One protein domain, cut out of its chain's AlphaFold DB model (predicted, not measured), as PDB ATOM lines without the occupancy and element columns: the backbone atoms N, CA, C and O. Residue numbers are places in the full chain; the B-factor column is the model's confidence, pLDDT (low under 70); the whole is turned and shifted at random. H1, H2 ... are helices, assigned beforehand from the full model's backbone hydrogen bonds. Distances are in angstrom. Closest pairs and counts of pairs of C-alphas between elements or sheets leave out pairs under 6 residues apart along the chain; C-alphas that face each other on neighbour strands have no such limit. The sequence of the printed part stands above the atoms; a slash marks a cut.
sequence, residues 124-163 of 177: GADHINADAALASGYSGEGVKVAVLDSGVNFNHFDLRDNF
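What this domain is: This is residues 124 to 163 of the 177 residues of the protein "Subtilisin Carlsberg" of bioreactor metagenome (UniProt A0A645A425). Little regular structure: look for two short helices, H2 and H1, at one end of a loose chain, and a long loop, residues 136 to 163, that arches away from them and folds back at the far end. Residues 124 to 129, 131 to 137 and 146 to 151 stand free. The printed part has 40 residues, 10 of them in named elements, H1 then H2, with no named strand; the class is all helix. It is loose, with a radius of gyration of the C-alphas of 12.5 A, and spans 30 by 23 by 20 A.

How they stand to each other: Start at H2, residues 130 to 135, where every O i to N i+4 pair is within hydrogen-bond range. H1, residues 124 to 127, is close but not clearly touching: its closest C-alpha pair with H2, Ala 125 and Asp 131, is 7.7 A apart. H1 is too short for an O i to N i+4 pair, and its one O i to N i+3 pair is not within range.

Where its parts are: Find C-alpha 130 at (-35.155, -14.836, -41.719); H2 runs 8.8 A to C-alpha 135. H1 begins at C-alpha 124, (-29.160, -12.025, -47.644), and runs 5.1 A.

The domain as a whole: The farthest C-alphas, Ser 136 and Ser 150, are 32.8 A apart. The link from H1 to H2 is tight. The printed part has no cut, and no printed residue is under 70 in pLDDT.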
ATOM      1  N   GLY A 124     -28.541 -13.183 -48.289       83.94
ATOM      2  CA  GLY A 124     -29.160 -12.025 -47.644       83.94
ATOM      3  C   GLY A 124     -30.225 -12.418 -46.615       83.94
ATOM      4  O   GLY A 124     -30.241 -11.856 -45.521       83.94
ATOM      5  N   ALA A 125     -31.060 -13.416 -46.926       87.38
ATOM      6  CA  ALA A 125     -32.084 -13.939 -46.022       87.38
ATOM      7  C   ALA A 125     -31.461 -14.689 -44.830       87.38
ATOM      8  O   ALA A 125     -31.857 -14.461 -43.683       87.38
ATOM      9  N   ASP A 126     -30.435 -15.506 -45.089       86.94
ATOM     10  CA  ASP A 126     -29.675 -16.203 -44.043       86.94
ATOM     11  C   ASP A 126     -28.977 -15.212 -43.104       86.94
ATOM     12  O   ASP A 126     -29.006 -15.359 -41.882       86.94
ATOM     13  N   HIS A 127     -28.370 -14.164 -43.668       90.44
ATOM     14  CA  HIS A 127     -27.608 -13.159 -42.934       90.44
ATOM     15  C   HIS A 127     -28.477 -12.380 -41.945       90.44
ATOM     16  O   HIS A 127     -28.015 -12.040 -40.854       90.44
ATOM     17  N   ILE A 128     -29.739 -12.122 -42.302       91.88
ATOM     18  CA  ILE A 128     -30.721 -11.491 -41.409       91.88
ATOM     19  C   ILE A 128     -31.482 -12.504 -40.540       91.88
ATOM     20  O   ILE A 128     -32.356 -12.104 -39.772       91.88
ATOM     21  N   ASN A 129     -31.145 -13.796 -40.631       90.62
ATOM     22  CA  ASN A 129     -31.763 -14.893 -39.887       90.62
ATOM     23  C   ASN A 129     -33.289 -14.986 -40.102       90.62
ATOM     24  O   ASN A 129     -34.054 -15.180 -39.150       90.62
ATOM     25  N   ALA A 130     -33.736 -14.824 -41.355       90.81
ATOM     26  CA  ALA A 130     -35.155 -14.836 -41.719       90.81
ATOM     27  C   ALA A 130     -35.857 -16.148 -41.310       90.81
ATOM     28  O   ALA A 130     -36.982 -16.119 -40.801       90.81
ATOM     29  N   ASP A 131     -35.163 -17.283 -41.424       89.69
ATOM     30  CA  ASP A 131     -35.679 -18.606 -41.054       89.69
ATOM     31  C   ASP A 131     -36.101 -18.697 -39.584       89.69
ATOM     32  O   ASP A 131     -37.114 -19.319 -39.261       89.69
ATOM     33  N   ALA A 132     -35.368 -18.050 -38.674       93.88
ATOM     34  CA  ALA A 132     -35.718 -18.060 -37.256       93.88
ATOM     35  C   ALA A 132     -37.017 -17.292 -36.976       93.88
ATOM     36  O   ALA A 132     -37.785 -17.684 -36.090       93.88
ATOM     37  N   ALA A 133     -37.288 -16.218 -37.725       91.94
ATOM     38  CA  ALA A 133     -38.542 -15.478 -37.617       91.94
ATOM     39  C   ALA A 133     -39.721 -16.332 -38.107       91.94
ATOM     40  O   ALA A 133     -40.727 -16.452 -37.402       91.94
ATOM     41  N   LEU A 134     -39.555 -17.004 -39.250       90.81
ATOM     42  CA  LEU A 134     -40.567 -17.909 -39.788       90.81
ATOM     43  C   LEU A 134     -40.826 -19.094 -38.843       90.81
ATOM     44  O   LEU A 134     -41.978 -19.392 -38.528       90.81
ATOM     45  N   ALA A 135     -39.769 -19.712 -38.305       94.69
ATOM     46  CA  ALA A 135     -39.866 -20.794 -37.320       94.69
ATOM     47  C   ALA A 135     -40.523 -20.352 -35.999       94.69
ATOM     48  O   ALA A 135     -41.104 -21.174 -35.290       94.69
ATOM     49  N   SER A 136     -40.466 -19.057 -35.682       95.62
ATOM     50  CA  SER A 136     -41.149 -18.457 -34.527       95.62
ATOM     51  C   SER A 136     -42.616 -18.094 -34.806       95.62
ATOM     52  O   SER A 136     -43.283 -17.554 -33.925       95.62
ATOM     53  N   GLY A 137     -43.131 -18.392 -36.005       93.75
ATOM     54  CA  GLY A 137     -44.525 -18.163 -36.392       93.75
ATOM     55  C   GLY A 137     -44.809 -16.781 -36.986       93.75
ATOM     56  O   GLY A 137     -45.973 -16.446 -37.200       93.75
ATOM     57  N   TYR A 138     -43.784 -15.973 -37.273       93.25
ATOM     58  CA  TYR A 138     -43.960 -14.682 -37.941       93.25
ATOM     59  C   TYR A 138     -44.037 -14.881 -39.458       93.25
ATOM     60  O   TYR A 138     -43.027 -14.842 -40.152       93.25
ATOM     61  N   SER A 139     -45.247 -15.107 -39.968       87.31
ATOM     62  CA  SER A 139     -45.508 -15.325 -41.400       87.31
ATOM     63  C   SER A 139     -45.797 -14.044 -42.190       87.31
ATOM     64  O   SER A 139     -45.759 -14.062 -43.415       87.31
ATOM     65  N   GLY A 140     -46.128 -12.944 -41.508       90.00
ATOM     66  CA  GLY A 140     -46.638 -11.732 -42.157       90.00
ATOM     67  C   GLY A 140     -48.106 -11.830 -42.596       90.00
ATOM     68  O   GLY A 140     -48.571 -10.974 -43.344       90.00
ATOM     69  N   GLU A 141     -48.853 -12.841 -42.135       89.94
ATOM     70  CA  GLU A 141     -50.278 -12.987 -42.448       89.94
ATOM     71  C   GLU A 141     -51.068 -11.705 -42.119       89.94
ATOM     72  O   GLU A 141     -50.945 -11.124 -41.039       89.94
ATOM     73  N   GLY A 142     -51.875 -11.245 -43.080       89.50
ATOM     74  CA  GLY A 142     -52.650 -10.005 -42.977       89.50
ATOM     75  C   GLY A 142     -51.872  -8.720 -43.293       89.50
ATOM     76  O   GLY A 142     -52.485  -7.653 -43.363       89.50
ATOM     77  N   VAL A 143     -50.558  -8.795 -43.528       91.50
ATOM     78  CA  VAL A 143     -49.728  -7.658 -43.955       91.50
ATOM     79  C   VAL A 143     -49.599  -7.651 -45.478       91.50
ATOM     80  O   VAL A 143     -49.305  -8.673 -46.089       91.50
ATOM     81  N   LYS A 144     -49.796  -6.482 -46.099       91.00
ATOM     82  CA  LYS A 144     -49.581  -6.274 -47.539       91.00
ATOM     83  C   LYS A 144     -48.320  -5.446 -47.769       91.00
ATOM     84  O   LYS A 144     -48.130  -4.428 -47.104       91.00
ATOM     85  N   VAL A 145     -47.498  -5.858 -48.731       91.31
ATOM     86  CA  VAL A 145     -46.283  -5.145 -49.150       91.31
ATOM     87  C   VAL A 145     -46.480  -4.649 -50.580       91.31
ATOM     88  O   VAL A 145     -46.795  -5.438 -51.465       91.31
ATOM     89  N   ALA A 146     -46.313  -3.343 -50.804       90.19
ATOM     90  CA  ALA A 146     -46.341  -2.746 -52.138       90.19
ATOM     91  C   ALA A 146     -44.908  -2.562 -52.651       90.19
ATOM     92  O   ALA A 146     -44.096  -1.917 -51.988       90.19
ATOM     93  N   VAL A 147     -44.620  -3.111 -53.832       89.12
ATOM     94  CA  VAL A 147     -43.326  -2.992 -54.513       89.12
ATOM     95  C   VAL A 147     -43.526  -2.130 -55.760       89.12
ATOM     96  O   VAL A 147     -44.299  -2.494 -56.642       89.12
ATOM     97  N   LEU A 148     -42.880  -0.960 -55.803       88.44
ATOM     98  CA  LEU A 148     -42.931  -0.032 -56.937       88.44
ATOM     99  C   LEU A 148     -41.696  -0.272 -57.806       88.44
ATOM    100  O   LEU A 148     -40.641   0.304 -57.556       88.44
ATOM    101  N   ASP A 149     -41.841  -1.145 -58.795       86.50
ATOM    102  CA  ASP A 149     -40.762  -1.569 -59.689       86.50
ATOM    103  C   ASP A 149     -41.300  -1.724 -61.126       86.50
ATOM    104  O   ASP A 149     -42.408  -1.296 -61.454       86.50
ATOM    105  N   SER A 150     -40.520  -2.367 -61.979       84.38
ATOM    106  CA  SER A 150     -40.781  -2.742 -63.367       84.38
ATOM    107  C   SER A 150     -41.871  -3.806 -63.570       84.38
ATOM    108  O   SER A 150     -42.039  -4.282 -64.689       84.38
ATOM    109  N   GLY A 151     -42.620  -4.185 -62.530       84.06
ATOM    110  CA  GLY A 151     -43.686  -5.193 -62.592       84.06
ATOM    111  C   GLY A 151     -43.310  -6.538 -61.964       84.06
ATOM    112  O   GLY A 151     -42.295  -6.673 -61.285       84.06
ATOM    113  N   VAL A 152     -44.171  -7.546 -62.147       83.88
ATOM    114  CA  VAL A 152     -43.973  -8.906 -61.616       83.88
ATOM    115  C   VAL A 152     -44.596  -9.952 -62.538       83.88
ATOM    116  O   VAL A 152     -45.727  -9.793 -62.998       83.88
ATOM    117  N   ASN A 153     -43.901 -11.074 -62.742       85.19
ATOM    118  CA  ASN A 153     -44.520 -12.272 -63.310       85.19
ATOM    119  C   ASN A 153     -45.419 -12.928 -62.253       85.19
ATOM    120  O   ASN A 153     -44.997 -13.822 -61.512       85.19
ATOM    121  N   PHE A 154     -46.673 -12.489 -62.190       84.69
ATOM    122  CA  PHE A 154     -47.653 -12.972 -61.215       84.69
ATOM    123  C   PHE A 154     -48.026 -14.456 -61.395       84.69
ATOM    124  O   PHE A 154     -48.630 -15.042 -60.501       84.69
ATOM    125  N   ASN A 155     -47.656 -15.087 -62.517       84.88
ATOM    126  CA  ASN A 155     -47.866 -16.517 -62.766       84.88
ATOM    127  C   ASN A 155     -46.659 -17.390 -62.370       84.88
ATOM    128  O   ASN A 155     -46.725 -18.616 -62.515       84.88
ATOM    129  N   HIS A 156     -45.564 -16.804 -61.871       87.75
ATOM    130  CA  HIS A 156     -44.393 -17.558 -61.421       87.75
ATOM    131  C   HIS A 156     -44.756 -18.493 -60.256       87.75
ATOM    132  O   HIS A 156     -45.418 -18.082 -59.303       87.75
ATOM    133  N   PHE A 157     -44.312 -19.754 -60.308       92.12
ATOM    134  CA  PHE A 157     -44.739 -20.786 -59.355       92.12
ATOM    135  C   PHE A 157     -44.360 -20.474 -57.896       92.12
ATOM    136  O   PHE A 157     -45.147 -20.799 -57.014       92.12
ATOM    137  N   ASP A 158     -43.235 -19.789 -57.659       89.31
ATOM    138  CA  ASP A 158     -42.814 -19.348 -56.313       89.31
ATOM    139  C   ASP A 158     -43.464 -18.033 -55.834       89.31
ATOM    140  O   ASP A 158     -43.351 -17.687 -54.661       89.31
ATOM    141  N   LEU A 159     -44.125 -17.271 -56.717       89.12
ATOM    142  CA  LEU A 159     -44.656 -15.936 -56.381       89.12
ATOM    143  C   LEU A 159     -46.184 -15.879 -56.366       89.12
ATOM    144  O   LEU A 159     -46.757 -15.139 -55.569       89.12
ATOM    145  N   ARG A 160     -46.847 -16.651 -57.234       87.94
ATOM    146  CA  ARG A 160     -48.288 -16.533 -57.511       87.94
ATOM    147  C   ARG A 160     -49.177 -16.659 -56.273       87.94
ATOM    148  O   ARG A 160     -50.196 -15.984 -56.193       87.94
ATOM    149  N   ASP A 161     -48.786 -17.491 -55.308       90.06
ATOM    150  CA  ASP A 161     -49.586 -17.749 -54.104       90.06
ATOM    151  C   ASP A 161     -49.514 -16.571 -53.111       90.06
ATOM    152  O   ASP A 161     -50.389 -16.421 -52.261       90.06
ATOM    153  N   ASN A 162     -48.502 -15.705 -53.253       89.00
ATOM    154  CA  ASN A 162     -48.290 -14.505 -52.440       89.00
ATOM    155  C   ASN A 162     -48.721 -13.211 -53.154       89.00
ATOM    156  O   ASN A 162     -48.583 -12.124 -52.591       89.00
ATOM    157  N   PHE A 163     -49.226 -13.299 -54.390       87.44
ATOM    158  CA  PHE A 163     -49.669 -12.133 -55.146       87.44
ATOM    159  C   PHE A 163     -51.139 -11.806 -54.852       87.44
ATOM    160  O   PHE A 163     -52.027 -12.651 -54.972       87.44
TER     161      PHE A 163